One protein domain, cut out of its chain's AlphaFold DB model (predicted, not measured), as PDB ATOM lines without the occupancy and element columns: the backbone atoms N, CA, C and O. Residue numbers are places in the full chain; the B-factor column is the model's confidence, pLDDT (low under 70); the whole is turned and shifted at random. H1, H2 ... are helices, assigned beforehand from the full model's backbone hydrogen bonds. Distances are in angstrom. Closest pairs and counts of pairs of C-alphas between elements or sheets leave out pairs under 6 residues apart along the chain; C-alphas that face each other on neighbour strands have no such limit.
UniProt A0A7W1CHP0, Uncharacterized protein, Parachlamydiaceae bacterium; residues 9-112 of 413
ATOM      1  N   ASN A   9       7.198 -49.079 -18.893       44.50
ATOM      2  CA  ASN A   9       7.702 -47.705 -18.745       44.50
ATOM      3  C   ASN A   9       6.849 -46.822 -17.815       44.50
ATOM      4  O   ASN A   9       7.355 -45.839 -17.276       44.50
ATOM      5  N   PHE A  10       5.581 -47.174 -17.579       43.97
ATOM      6  CA  PHE A  10       4.707 -46.427 -16.663       43.97
ATOM      7  C   PHE A  10       5.115 -46.608 -15.186       43.97
ATOM      8  O   PHE A  10       5.070 -45.663 -14.404       43.97
ATOM      9  N   ASN A  11       5.642 -47.785 -14.832       58.47
ATOM     10  CA  ASN A  11       5.983 -48.160 -13.455       58.47
ATOM     11  C   ASN A  11       7.187 -47.369 -12.896       58.47
ATOM     12  O   ASN A  11       7.227 -47.023 -11.718       58.47
ATOM     13  N   ALA A  12       8.173 -47.042 -13.738       60.56
ATOM     14  CA  ALA A  12       9.362 -46.304 -13.302       60.56
ATOM     15  C   ALA A  12       9.057 -44.834 -12.970       60.56
ATOM     16  O   ALA A  12       9.601 -44.295 -12.006       60.56
ATOM     17  N   LYS A  13       8.170 -44.196 -13.745       67.19
ATOM     18  CA  LYS A  13       7.770 -42.801 -13.536       67.19
ATOM     19  C   LYS A  13       6.960 -42.639 -12.250       67.19
ATOM     20  O   LYS A  13       7.317 -41.802 -11.427       67.19
ATOM     21  N   GLU A  14       5.955 -43.488 -12.041       60.12
ATOM     22  CA  GLU A  14       5.137 -43.502 -10.817       60.12
ATOM     23  C   GLU A  14       6.001 -43.747  -9.568       60.12
ATOM     24  O   GLU A  14       5.861 -43.062  -8.554       60.12
ATOM     25  N   LYS A  15       6.974 -44.667  -9.657       60.19
ATOM     26  CA  LYS A  15       7.957 -44.893  -8.587       60.19
ATOM     27  C   LYS A  15       8.823 -43.664  -8.313       60.19
ATOM     28  O   LYS A  15       9.055 -43.340  -7.150       60.19
ATOM     29  N   LEU A  16       9.311 -42.982  -9.349       66.38
ATOM     30  CA  LEU A  16      10.141 -41.783  -9.198       66.38
ATOM     31  C   LEU A  16       9.347 -40.623  -8.578       66.38
ATOM     32  O   LEU A  16       9.848 -39.950  -7.678       66.38
ATOM     33  N   GLU A  17       8.109 -40.408  -9.022       64.69
ATOM     34  CA  GLU A  17       7.212 -39.387  -8.471       64.69
ATOM     35  C   GLU A  17       6.892 -39.668  -7.002       64.69
ATOM     36  O   GLU A  17       6.990 -38.762  -6.173       64.69
ATOM     37  N   GLY A  18       6.648 -40.930  -6.640       61.38
ATOM     38  CA  GLY A  18       6.460 -41.322  -5.246       61.38
ATOM     39  C   GLY A  18       7.688 -41.107  -4.366       61.38
ATOM     40  O   GLY A  18       7.574 -40.606  -3.243       61.38
ATOM     41  N   ILE A  19       8.883 -41.400  -4.888       64.38
ATOM     42  CA  ILE A  19      10.145 -41.097  -4.201       64.38
ATOM     43  C   ILE A  19      10.292 -39.585  -4.007       64.38
ATOM     44  O   ILE A  19      10.638 -39.143  -2.914       64.38
ATOM     45  N   LEU A  20       9.996 -38.771  -5.023       69.81
ATOM     46  CA  LEU A  20      10.091 -37.313  -4.930       69.81
ATOM     47  C   LEU A  20       9.087 -36.721  -3.937       69.81
ATOM     48  O   LEU A  20       9.466 -35.854  -3.150       69.81
ATOM     49  N   VAL A  21       7.837 -37.191  -3.933       66.19
ATOM     50  CA  VAL A  21       6.821 -36.793  -2.944       66.19
ATOM     51  C   VAL A  21       7.306 -37.141  -1.539       66.19
ATOM     52  O   VAL A  21       7.293 -36.281  -0.660       66.19
ATOM     53  N   THR A  22       7.834 -38.351  -1.349       64.31
ATOM     54  CA  THR A  22       8.379 -38.806  -0.063       64.31
ATOM     55  C   THR A  22       9.576 -37.966   0.383       64.31
ATOM     56  O   THR A  22       9.646 -37.544   1.534       64.31
ATOM     57  N   LEU A  23      10.509 -37.653  -0.517       68.81
ATOM     58  CA  LEU A  23      11.666 -36.813  -0.201       68.81
ATOM     59  C   LEU A  23      11.263 -35.374   0.134       68.81
ATOM     60  O   LEU A  23      11.807 -34.794   1.071       68.81
ATOM     61  N   ARG A  24      10.286 -34.805  -0.578       70.00
ATOM     62  CA  ARG A  24       9.740 -33.468  -0.286       70.00
ATOM     63  C   ARG A  24       8.997 -33.439   1.041       70.00
ATOM     64  O   ARG A  24       9.176 -32.490   1.802       70.00
ATOM     65  N   ALA A  25       8.209 -34.472   1.327       66.44
ATOM     66  CA  ALA A  25       7.562 -34.674   2.615       66.44
ATOM     67  C   ALA A  25       8.606 -34.675   3.733       66.44
ATOM     68  O   ALA A  25       8.541 -33.852   4.639       66.44
ATOM     69  N   ILE A  26       9.628 -35.525   3.612       67.00
ATOM     70  CA  ILE A  26      10.721 -35.632   4.583       67.00
ATOM     71  C   ILE A  26      11.469 -34.301   4.741       67.00
ATOM     72  O   ILE A  26      11.739 -33.900   5.870       67.00
ATOM     73  N   SER A  27      11.784 -33.597   3.648       71.06
ATOM     74  CA  SER A  27      12.433 -32.279   3.708       71.06
ATOM     75  C   SER A  27      11.571 -31.269   4.457       71.06
ATOM     76  O   SER A  27      12.035 -30.657   5.410       71.06
ATOM     77  N   THR A  28      10.288 -31.174   4.100       67.44
ATOM     78  CA  THR A  28       9.323 -30.270   4.747       67.44
ATOM     79  C   THR A  28       9.227 -30.564   6.248       67.44
ATOM     80  O   THR A  28       9.235 -29.658   7.076       67.44
ATOM     81  N   ILE A  29       9.197 -31.847   6.617       65.50
ATOM     82  CA  ILE A  29       9.164 -32.303   8.010       65.50
ATOM     83  C   ILE A  29      10.444 -31.911   8.761       65.50
ATOM     84  O   ILE A  29      10.353 -31.468   9.910       65.50
ATOM     85  N   LYS A  30      11.621 -32.062   8.135       68.19
ATOM     86  CA  LYS A  30      12.917 -31.665   8.709       68.19
ATOM     87  C   LYS A  30      12.993 -30.162   8.946       68.19
ATOM     88  O   LYS A  30      13.338 -29.748  10.054       68.19
ATOM     89  N   ASP A  31      12.624 -29.377   7.938       67.50
ATOM     90  CA  ASP A  31      12.684 -27.916   7.976       67.50
ATOM     91  C   ASP A  31      11.794 -27.344   9.087       67.50
ATOM     92  O   ASP A  31      12.137 -26.346   9.719       67.50
ATOM     93  N   ILE A  32      10.668 -28.007   9.370       60.06
ATOM     94  CA  ILE A  32       9.675 -27.508  10.324       60.06
ATOM     95  C   ILE A  32       9.939 -27.983  11.757       60.06
ATOM     96  O   ILE A  32       9.779 -27.202  12.693       60.06
ATOM     97  N   ASN A  33      10.401 -29.217  11.964       54.47
ATOM     98  CA  ASN A  33      10.543 -29.759  13.321       54.47
ATOM     99  C   ASN A  33      11.868 -29.435  14.020       54.47
ATOM    100  O   ASN A  33      12.017 -29.783  15.191       54.47
ATOM    101  N   LYS A  34      12.874 -28.891  13.314       55.12
ATOM    102  CA  LYS A  34      14.284 -28.996  13.755       55.12
ATOM    103  C   LYS A  34      14.613 -30.423  14.223       55.12
ATOM    104  O   LYS A  34      15.381 -30.607  15.170       55.12
ATOM    105  N   MET A  35      13.953 -31.428  13.633       48.81
ATOM    106  CA  MET A  35      14.119 -32.814  14.044       48.81
ATOM    107  C   MET A  35      15.597 -33.130  13.849       48.81
ATOM    108  O   MET A  35      16.108 -32.973  12.738       48.81
ATOM    109  N   GLY A  36      16.277 -33.506  14.938       51.44
ATOM    110  CA  GLY A  36      17.658 -33.972  14.871       51.44
ATOM    111  C   GLY A  36      17.786 -35.019  13.770       51.44
ATOM    112  O   GLY A  36      16.816 -35.733  13.497       51.44
ATOM    113  N   ASP A  37      18.946 -35.043  13.113       54.19
ATOM    114  CA  ASP A  37      19.211 -35.845  11.920       54.19
ATOM    115  C   ASP A  37      18.472 -37.186  11.959       54.19
ATOM    116  O   ASP A  37      18.615 -37.946  12.921       54.19
ATOM    117  N   LEU A  38      17.670 -37.471  10.920       55.41
ATOM    118  CA  LEU A  38      17.135 -38.813  10.678       55.41
ATOM    119  C   LEU A  38      18.315 -39.780  10.783       55.41
ATOM    120  O   LEU A  38      19.145 -39.836   9.874       55.41
ATOM    121  N   LYS A  39      18.429 -40.472  11.921       57.84
ATOM    122  CA  LYS A  39      19.586 -41.320  12.193       57.84
ATOM    123  C   LYS A  39      19.675 -42.354  11.083       57.84
ATOM    124  O   LYS A  39      18.683 -43.013  10.781       57.84
ATOM    125  N   LYS A  40      20.859 -42.483  10.485       54.59
ATOM    126  CA  LYS A  40      21.144 -43.406   9.377       54.59
ATOM    127  C   LYS A  40      20.672 -44.838   9.682       54.59
ATOM    128  O   LYS A  40      20.097 -45.489   8.820       54.59
ATOM    129  N   GLU A  41      20.782 -45.245  10.945       53.19
ATOM    130  CA  GLU A  41      20.311 -46.525  11.498       53.19
ATOM    131  C   GLU A  41      18.804 -46.791  11.284       53.19
ATOM    132  O   GLU A  41      18.393 -47.941  11.160       53.19
ATOM    133  N   ASN A  42      17.966 -45.751  11.175       58.00
ATOM    134  CA  ASN A  42      16.527 -45.900  10.917       58.00
ATOM    135  C   ASN A  42      16.191 -46.166   9.438       58.00
ATOM    136  O   ASN A  42      15.053 -46.533   9.138       58.00
ATOM    137  N   LEU A  43      17.140 -45.957   8.518       60.59
ATOM    138  CA  LEU A  43      16.929 -46.082   7.071       60.59
ATOM    139  C   LEU A  43      17.365 -47.446   6.519       60.59
ATOM    140  O   LEU A  43      16.846 -47.870   5.493       60.59
ATOM    141  N   GLU A  44      18.285 -48.145   7.188       63.09
ATOM    142  CA  GLU A  44      18.948 -49.335   6.631       63.09
ATOM    143  C   GLU A  44      18.042 -50.580   6.544       63.09
ATOM    144  O   GLU A  44      18.348 -51.491   5.783       63.09
ATOM    145  N   ASN A  45      16.892 -50.597   7.235       67.50
ATOM    146  CA  ASN A  45      16.006 -51.772   7.315       67.50
ATOM    147  C   ASN A  45      14.527 -51.508   6.966       67.50
ATOM    148  O   ASN A  45      13.690 -52.391   7.157       67.50
ATOM    149  N   LYS A  46      14.162 -50.310   6.488       76.50
ATOM    150  CA  LYS A  46      12.762 -49.954   6.186       76.50
ATOM    151  C   LYS A  46      12.563 -49.666   4.704       76.50
ATOM    152  O   LYS A  46      13.407 -49.056   4.056       76.50
ATOM    153  N   THR A  47      11.410 -50.068   4.169       81.81
ATOM    154  CA  THR A  47      10.990 -49.622   2.836       81.81
ATOM    155  C   THR A  47      10.673 -48.124   2.871       81.81
ATOM    156  O   THR A  47      10.271 -47.588   3.905       81.81
ATOM    157  N   ILE A  48      10.815 -47.439   1.732       74.88
ATOM    158  CA  ILE A  48      10.448 -46.015   1.599       74.88
ATOM    159  C   ILE A  48       8.991 -45.789   2.030       74.88
ATOM    160  O   ILE A  48       8.706 -44.829   2.741       74.88
ATOM    161  N   SER A  49       8.095 -46.714   1.677       78.06
ATOM    162  CA  SER A  49       6.688 -46.705   2.083       78.06
ATOM    163  C   SER A  49       6.509 -46.745   3.603       78.06
ATOM    164  O   SER A  49       5.776 -45.924   4.144       78.06
ATOM    165  N   ALA A  50       7.219 -47.638   4.302       83.19
ATOM    166  CA  ALA A  50       7.152 -47.727   5.761       83.19
ATOM    167  C   ALA A  50       7.698 -46.461   6.440       83.19
ATOM    168  O   ALA A  50       7.149 -46.000   7.437       83.19
ATOM    169  N   ILE A  51       8.759 -45.865   5.881       79.88
ATOM    170  CA  ILE A  51       9.309 -44.594   6.367       79.88
ATOM    171  C   ILE A  51       8.288 -43.466   6.177       79.88
ATOM    172  O   ILE A  51       8.081 -42.677   7.097       79.88
ATOM    173  N   LEU A  52       7.661 -43.371   5.002       80.94
ATOM    174  CA  LEU A  52       6.651 -42.356   4.703       80.94
ATOM    175  C   LEU A  52       5.474 -42.446   5.678       80.94
ATOM    176  O   LEU A  52       5.130 -41.449   6.310       80.94
ATOM    177  N   GLU A  53       4.897 -43.639   5.813       86.31
ATOM    178  CA  GLU A  53       3.766 -43.901   6.697       86.31
ATOM    179  C   GLU A  53       4.091 -43.530   8.144       86.31
ATOM    180  O   GLU A  53       3.394 -42.709   8.735       86.31
ATOM    181  N   GLU A  54       5.205 -44.032   8.684       84.56
ATOM    182  CA  GLU A  54       5.618 -43.737  10.056       84.56
ATOM    183  C   GLU A  54       5.816 -42.233  10.291       84.56
ATOM    184  O   GLU A  54       5.435 -41.707  11.337       84.56
ATOM    185  N   ASN A  55       6.431 -41.515   9.346       82.88
ATOM    186  CA  ASN A  55       6.681 -40.084   9.513       82.88
ATOM    187  C   ASN A  55       5.407 -39.248   9.384       82.88
ATOM    188  O   ASN A  55       5.261 -38.273  10.120       82.88
ATOM    189  N   ILE A  56       4.482 -39.617   8.495       86.31
ATOM    190  CA  ILE A  56       3.204 -38.910   8.387       86.31
ATOM    191  C   ILE A  56       2.342 -39.194   9.616       86.31
ATOM    192  O   ILE A  56       1.861 -38.241  10.222       86.31
ATOM    193  N   GLN A  57       2.221 -40.451  10.047       87.69
ATOM    194  CA  GLN A  57       1.424 -40.837  11.220       87.69
ATOM    195  C   GLN A  57       1.934 -40.216  12.530       87.69
ATOM    196  O   GLN A  57       1.159 -39.976  13.454       87.69
ATOM    197  N   LYS A  58       3.233 -39.893  12.617       85.50
ATOM    198  CA  LYS A  58       3.802 -39.129  13.743       85.50
ATOM    199  C   LYS A  58       3.300 -37.687  13.824       85.50
ATOM    200  O   LYS A  58       3.361 -37.095  14.899       85.50
ATOM    201  N   ILE A  59       2.875 -37.105  12.705       87.69
ATOM    202  CA  ILE A  59       2.498 -35.688  12.605       87.69
ATOM    203  C   ILE A  59       0.983 -35.544  12.479       87.69
ATOM    204  O   ILE A  59       0.397 -34.659  13.094       87.69
ATOM    205  N   ILE A  60       0.359 -36.415  11.691       93.06
ATOM    206  CA  ILE A  60      -1.068 -36.427  11.411       93.06
ATOM    207  C   ILE A  60      -1.653 -37.705  12.026       93.06
ATOM    208  O   ILE A  60      -1.316 -38.799  11.574       93.06
ATOM    209  N   PRO A  61      -2.527 -37.601  13.039       92.44
ATOM    210  CA  PRO A  61      -3.145 -38.765  13.661       92.44
ATOM    211  C   PRO A  61      -4.217 -39.367  12.736       92.44
ATOM    212  O   PRO A  61      -5.369 -38.939  12.751       92.44
ATOM    213  N   THR A  62      -3.835 -40.351  11.924       91.38
ATOM    214  CA  THR A  62      -4.729 -41.107  11.023       91.38
ATOM    215  C   THR A  62      -5.205 -42.411  11.658       91.38
ATOM    216  O   THR A  62      -4.481 -43.024  12.446       91.38
ATOM    217  N   THR A  63      -6.384 -42.889  11.270       84.38
ATOM    218  CA  THR A  63      -6.994 -44.132  11.764       84.38
ATOM    219  C   THR A  63      -6.899 -45.259  10.734       84.38
ATOM    220  O   THR A  63      -7.817 -45.514   9.969       84.38
ATOM    221  N   GLY A  64      -5.764 -45.966  10.738       75.38
ATOM    222  CA  GLY A  64      -5.638 -47.314  10.161       75.38
ATOM    223  C   GLY A  64      -6.080 -47.473   8.701       75.38
ATOM    224  O   GLY A  64      -6.826 -48.396   8.392       75.38
ATOM    225  N   VAL A  65      -5.634 -46.589   7.804       87.81
ATOM    226  CA  VAL A  65      -5.889 -46.726   6.362       87.81
ATOM    227  C   VAL A  65      -5.052 -47.872   5.790       87.81
ATOM    228  O   VAL A  65      -3.824 -47.795   5.763       87.81
ATOM    229  N   ASP A  66      -5.714 -48.900   5.258       90.69
ATOM    230  CA  ASP A  66      -5.035 -49.990   4.548       90.69
ATOM    231  C   ASP A  66      -4.227 -49.462   3.356       90.69
ATOM    232  O   ASP A  66      -4.750 -48.675   2.558       90.69
ATOM    233  N   ASP A  67      -2.986 -49.940   3.210       91.38
ATOM    234  CA  ASP A  67      -2.018 -49.473   2.204       91.38
ATOM    235  C   ASP A  67      -1.867 -47.938   2.201       91.38
ATOM    236  O   ASP A  67      -1.943 -47.276   1.162       91.38
ATOM    237  N   PHE A  68      -1.682 -47.354   3.391       91.44
ATOM    238  CA  PHE A  68      -1.571 -45.906   3.565       91.44
ATOM    239  C   PHE A  68      -0.550 -45.288   2.604       91.44
ATOM    240  O   PHE A  68      -0.874 -44.355   1.874       91.44
ATOM    241  N   ALA A  69       0.677 -45.814   2.565       88.56
ATOM    242  CA  ALA A  69       1.748 -45.240   1.754       88.56
ATOM    243  C   ALA A  69       1.461 -45.301   0.244       88.56
ATOM    244  O   ALA A  69       1.745 -44.329  -0.469       88.56
ATOM    245  N   GLY A  70       0.895 -46.412  -0.245       89.94
ATOM    246  CA  GLY A  70       0.506 -46.573  -1.645       89.94
ATOM    247  C   GLY A  70      -0.610 -45.606  -2.031       89.94
ATOM    248  O   GLY A  70      -0.463 -44.839  -2.988       89.94
ATOM    249  N   LYS A  71      -1.686 -45.563  -1.233       93.56
ATOM    250  CA  LYS A  71      -2.805 -44.632  -1.436       93.56
ATOM    251  C   LYS A  71      -2.370 -43.176  -1.343       93.56
ATOM    252  O   LYS A  71      -2.734 -42.392  -2.212       93.56
ATOM    253  N   PHE A  72      -1.566 -42.816  -0.344       91.88
ATOM    254  CA  PHE A  72      -1.067 -41.455  -0.154       91.88
ATOM    255  C   PHE A  72      -0.253 -40.993  -1.360       91.88
ATOM    256  O   PHE A  72      -0.518 -39.935  -1.926       91.88
ATOM    257  N   THR A  73       0.713 -41.810  -1.781       86.69
ATOM    258  CA  THR A  73       1.588 -41.497  -2.913       86.69
ATOM    259  C   THR A  73       0.793 -41.302  -4.194       86.69
ATOM    260  O   THR A  73       0.987 -40.308  -4.888       86.69
ATOM    261  N   LYS A  74      -0.124 -42.230  -4.486       90.38
ATOM    262  CA  LYS A  74      -0.975 -42.159  -5.671       90.38
ATOM    263  C   LYS A  74      -1.888 -40.933  -5.633       90.38
ATOM    264  O   LYS A  74      -1.923 -40.169  -6.586       90.38
ATOM    265  N   PHE A  75      -2.594 -40.733  -4.523       93.81
ATOM    266  CA  PHE A  75      -3.587 -39.672  -4.391       93.81
ATOM    267  C   PHE A  75      -2.950 -38.280  -4.450       93.81
ATOM    268  O   PHE A  75      -3.359 -37.440  -5.245       93.81
ATOM    269  N   PHE A  76      -1.927 -38.024  -3.629       91.25
ATOM    270  CA  PHE A  76      -1.291 -36.706  -3.563       91.25
ATOM    271  C   PHE A  76      -0.284 -36.460  -4.689       91.25
ATOM    272  O   PHE A  76      -0.070 -35.302  -5.046       91.25
ATOM    273  N   GLY A  77       0.287 -37.503  -5.300       88.25
ATOM    274  CA  GLY A  77       1.166 -37.366  -6.465       88.25
ATOM    275  C   GLY A  77       0.494 -36.696  -7.671       88.25
ATOM    276  O   GLY A  77       1.172 -36.017  -8.436       88.25
ATOM    277  N   GLU A  78      -0.830 -36.818  -7.795       90.50
ATOM    278  CA  GLU A  78      -1.621 -36.249  -8.896       90.50
ATOM    279  C   GLU A  78      -2.184 -34.846  -8.595       90.50
ATOM    280  O   GLU A  78      -2.760 -34.199  -9.470       90.50
ATOM    281  N   THR A  79      -2.013 -34.347  -7.368       93.81
ATOM    282  CA  THR A  79      -2.476 -33.003  -6.985       93.81
ATOM    283  C   THR A  79      -1.577 -31.903  -7.558       93.81
ATOM    284  O   THR A  79      -0.378 -32.090  -7.776       93.81
ATOM    285  N   ARG A  80      -2.142 -30.709  -7.763       93.88
ATOM    286  CA  ARG A  80      -1.448 -29.474  -8.161       93.88
ATOM    287  C   ARG A  80      -0.289 -29.142  -7.224       93.88
ATOM    288  O   ARG A  80       0.737 -28.646  -7.684       93.88
ATOM    289  N   VAL A  81      -0.440 -29.408  -5.922       92.44
ATOM    290  CA  VAL A  81       0.607 -29.184  -4.909       92.44
ATOM    291  C   VAL A  81       0.812 -30.453  -4.065       92.44
ATOM    292  O   VAL A  81       0.267 -30.553  -2.968       92.44
ATOM    293  N   PRO A  82       1.646 -31.414  -4.507       90.25
ATOM    294  CA  PRO A  82       1.733 -32.752  -3.902       90.25
ATOM    295  C   PRO A  82       2.017 -32.832  -2.399       90.25
ATOM    296  O   PRO A  82       1.752 -33.848  -1.766       90.25
ATOM    297  N   ASN A  83       2.578 -31.782  -1.801       88.19
ATOM    298  CA  ASN A  83       2.919 -31.732  -0.384       88.19
ATOM    299  C   ASN A  83       2.007 -30.818   0.450       88.19
ATOM    300  O   ASN A  83       2.306 -30.636   1.630       88.19
ATOM    301  N   PHE A  84       0.912 -30.267  -0.098       93.38
ATOM    302  CA  PHE A  84       0.107 -29.255   0.606       93.38
ATOM    303  C   PHE A  84      -0.375 -29.735   1.982       93.38
ATOM    304  O   PHE A  84      -0.333 -28.972   2.944       93.38
ATOM    305  N   ILE A  85      -0.772 -31.011   2.106       94.44
ATOM    306  CA  ILE A  85      -1.315 -31.551   3.358       94.44
ATOM    307  C   ILE A  85      -0.244 -31.670   4.444       94.44
ATOM    308  O   ILE A  85      -0.506 -31.404   5.614       94.44
ATOM    309  N   ILE A  86       0.988 -31.998   4.051       91.44
ATOM    310  CA  ILE A  86       2.131 -32.127   4.960       91.44
ATOM    311  C   ILE A  86       2.628 -30.743   5.360       91.44
ATOM    312  O   ILE A  86       2.879 -30.500   6.539       91.44
ATOM    313  N   THR A  87       2.721 -29.819   4.397       90.81
ATOM    314  CA  THR A  87       3.019 -28.409   4.665       90.81
ATOM    315  C   THR A  87       2.036 -27.845   5.684       90.81
ATOM    316  O   THR A  87       2.464 -27.245   6.669       90.81
ATOM    317  N   TYR A  88       0.742 -28.115   5.506       93.94
ATOM    318  CA  TYR A  88      -0.290 -27.656   6.420       93.94
ATOM    319  C   TYR A  88      -0.199 -28.305   7.803       93.94
ATOM    320  O   TYR A  88      -0.150 -27.600   8.811       93.94
ATOM    321  N   ALA A  89      -0.085 -29.634   7.872       93.00
ATOM    322  CA  ALA A  89       0.072 -30.360   9.131       93.00
ATOM    323  C   ALA A  89       1.248 -29.837   9.960       93.00
ATOM    324  O   ALA A  89       1.160 -29.658  11.173       93.00
ATOM    325  N   ALA A  90       2.352 -29.536   9.290       88.94
ATOM    326  CA  ALA A  90       3.544 -29.043   9.939       88.94
ATOM    327  C   ALA A  90       3.367 -27.608  10.489       88.94
ATOM    328  O   ALA A  90       3.955 -27.268  11.514       88.94
ATOM    329  N   LYS A  91       2.485 -26.782   9.905       88.75
ATOM    330  CA  LYS A  91       2.058 -25.512  10.524       88.75
ATOM    331  C   LYS A  91       1.142 -25.729  11.730       88.75
ATOM    332  O   LYS A  91       1.192 -24.946  12.670       88.75
ATOM    333  N   LEU A  92       0.347 -26.794  11.750       90.38
ATOM    334  CA  LEU A  92      -0.613 -27.074  12.822       90.38
ATOM    335  C   LEU A  92      -0.032 -27.792  14.050       90.38
ATOM    336  O   LEU A  92      -0.784 -28.124  14.956       90.38
ATOM    337  N   GLN A  93       1.278 -28.022  14.144       88.31
ATOM    338  CA  GLN A  93       1.867 -28.874  15.193       88.31
ATOM    339  C   GLN A  93       1.529 -28.496  16.640       88.31
ATOM    340  O   GLN A  93       1.427 -29.371  17.500       88.31
ATOM    341  N   ALA A  94       1.345 -27.205  16.918       87.88
ATOM    342  CA  ALA A  94       0.955 -26.733  18.245       87.88
ATOM    343  C   ALA A  94      -0.547 -26.932  18.546       87.88
ATOM    344  O   ALA A  94      -0.958 -26.850  19.701       87.88
ATOM    345  N   ASP A  95      -1.361 -27.199  17.524       89.94
ATOM    346  CA  ASP A  95      -2.814 -27.313  17.585       89.94
ATOM    347  C   ASP A  95      -3.256 -28.762  17.330       89.94
ATOM    348  O   ASP A  95      -3.588 -29.184  16.217       89.94
ATOM    349  N   LYS A  96      -3.261 -29.543  18.414       91.25
ATOM    350  CA  LYS A  96      -3.628 -30.965  18.384       91.25
ATOM    351  C   LYS A  96      -5.044 -31.202  17.858       91.25
ATOM    352  O   LYS A  96      -5.281 -32.241  17.250       91.25
ATOM    353  N   GLN A  97      -5.970 -30.275  18.095       91.06
ATOM    354  CA  GLN A  97      -7.360 -30.439  17.682       91.06
ATOM    355  C   GLN A  97      -7.491 -30.261  16.167       91.06
ATOM    356  O   GLN A  97      -8.070 -31.115  15.501       91.06
ATOM    357  N   SER A  98      -6.857 -29.229  15.602       90.94
ATOM    358  CA  SER A  98      -6.795 -29.055  14.146       90.94
ATOM    359  C   SER A  98      -6.075 -30.221  13.456       90.94
ATOM    360  O   SER A  98      -6.514 -30.663  12.395       90.94
ATOM    361  N   LEU A  99      -5.024 -30.785  14.068       92.88
ATOM    362  CA  LEU A  99      -4.360 -31.992  13.556       92.88
ATOM    363  C   LEU A  99      -5.260 -33.233  13.564       92.88
ATOM    364  O   LEU A  99      -5.210 -34.017  12.620       92.88
ATOM    365  N   GLN A 100      -6.096 -33.417  14.588       93.44
ATOM    366  CA  GLN A 100      -7.080 -34.507  14.622       93.44
ATOM    367  C   GLN A 100      -8.116 -34.376  13.501       93.44
ATOM    368  O   GLN A 100      -8.398 -35.352  12.802       93.44
ATOM    369  N   CYS A 101      -8.630 -33.164  13.275       93.19
ATOM    370  CA  CYS A 101      -9.520 -32.897  12.148       93.19
ATOM    371  C   CYS A 101      -8.814 -33.158  10.809       93.19
ATOM    372  O   CYS A 101      -9.403 -33.766   9.918       93.19
ATOM    373  N   LEU A 102      -7.544 -32.757  10.673       95.38
ATOM    374  CA  LEU A 102      -6.749 -33.025   9.474       95.38
ATOM    375  C   LEU A 102      -6.523 -34.525   9.243       95.38
ATOM    376  O   LEU A 102      -6.591 -34.973   8.104       95.38
ATOM    377  N   GLY A 103      -6.298 -35.303  10.304       95.69
ATOM    378  CA  GLY A 103      -6.193 -36.761  10.224       95.69
ATOM    379  C   GLY A 103      -7.475 -37.413   9.727       95.69
ATOM    380  O   GLY A 103      -7.432 -38.209   8.797       95.69
ATOM    381  N   SER A 104      -8.626 -36.974  10.242       94.62
ATOM    382  CA  SER A 104      -9.935 -37.435   9.759       94.62
ATOM    383  C   SER A 104     -10.177 -37.067   8.288       94.62
ATOM    384  O   SER A 104     -10.690 -37.881   7.524       94.62
ATOM    385  N   VAL A 105      -9.769 -35.860   7.868       95.94
ATOM    386  CA  VAL A 105      -9.810 -35.450   6.453       95.94
ATOM    387  C   VAL A 105      -8.929 -36.357   5.608       95.94
ATOM    388  O   VAL A 105      -9.374 -36.820   4.565       95.94
ATOM    389  N   LEU A 106      -7.697 -36.619   6.045       96.69
ATOM    390  CA  LEU A 106      -6.759 -37.470   5.324       96.69
ATOM    391  C   LEU A 106      -7.307 -38.894   5.166       96.69
ATOM    392  O   LEU A 106      -7.299 -39.417   4.055       96.69
ATOM    393  N   ASP A 107      -7.858 -39.475   6.231       95.75
ATOM    394  CA  ASP A 107      -8.511 -40.784   6.181       95.75
ATOM    395  C   ASP A 107      -9.670 -40.784   5.175       95.75
ATOM    396  O   ASP A 107      -9.734 -41.644   4.297       95.75
ATOM    397  N   GLY A 108     -10.543 -39.771   5.238       95.88
ATOM    398  CA  GLY A 108     -11.662 -39.612   4.309       95.88
ATOM    399  C   GLY A 108     -11.219 -39.453   2.851       95.88
ATOM    400  O   GLY A 108     -11.843 -40.020   1.957       95.88
ATOM    401  N   LEU A 109     -10.127 -38.731   2.590       96.62
ATOM    402  CA  LEU A 109      -9.569 -38.579   1.243       96.62
ATOM    403  C   LEU A 109      -9.027 -39.905   0.706       96.62
ATOM    404  O   LEU A 109      -9.365 -40.295  -0.410       96.62
ATOM    405  N   LEU A 110      -8.236 -40.627   1.505       96.06
ATOM    406  CA  LEU A 110      -7.643 -41.901   1.092       96.06
ATOM    407  C   LEU A 110      -8.676 -43.034   0.985       96.06
ATOM    408  O   LEU A 110      -8.475 -43.970   0.209       96.06
ATOM    409  N   ALA A 111      -9.775 -42.955   1.736       95.19
ATOM    410  CA  ALA A 111     -10.900 -43.886   1.650       95.19
ATOM    411  C   ALA A 111     -11.899 -43.547   0.526       95.19
ATOM    412  O   ALA A 111     -12.701 -44.399   0.158       95.19
ATOM    413  N   GLY A 112     -11.860 -42.329  -0.031       95.12
ATOM    414  CA  GLY A 112     -12.867 -41.843  -0.984       95.12
ATOM    415  C   GLY A 112     -14.184 -41.386  -0.335       95.12
ATOM    416  O   GLY A 112     -15.163 -41.146  -1.034       95.12
TER     417      GLY A 112
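Overview. This is residues 9 to 112 of the 413 residues of an uncharacterized protein of Parachlamydiaceae bacterium (UniProt A0A7W1CHP0). One long helix, H1, makes one side of the domain. H2, H3 and H4 pack on it, and H5 lies on their far side. The printed part, 104 residues with five named helices and no named strand, is all helix, mostly crossed and compact, with a radius of gyration of the C-alphas of 13.5 A and spans of 43 by 35 by 25 A.

Along the chain. H1, residues 9 to 33, runs 36.9 A from C-alpha 9 at (7.702, -47.705, -18.745). H2 holds residues 48 to 57, H3 68 to 77, H4 84 to 91. H5, residues 96 to 111, ends with C-alpha 111 at (-10.900, -43.886, 1.650).

Arrangement. H1 touches H3 with residues 17 to 22 alone, about perpendicular at 83 degrees; the closest C-alphas, Gly 18 and Thr 73, are 5.4 A apart. H1 and H5 are apart. Every O i to N i+4 pair is within hydrogen-bond range in H2 to H5, 20 of 21 in H1.

Size, cuts and confidence. The H1 to H2 link is long. Low pLDDT, under 70, marks 35 residues, among them 28 to 45.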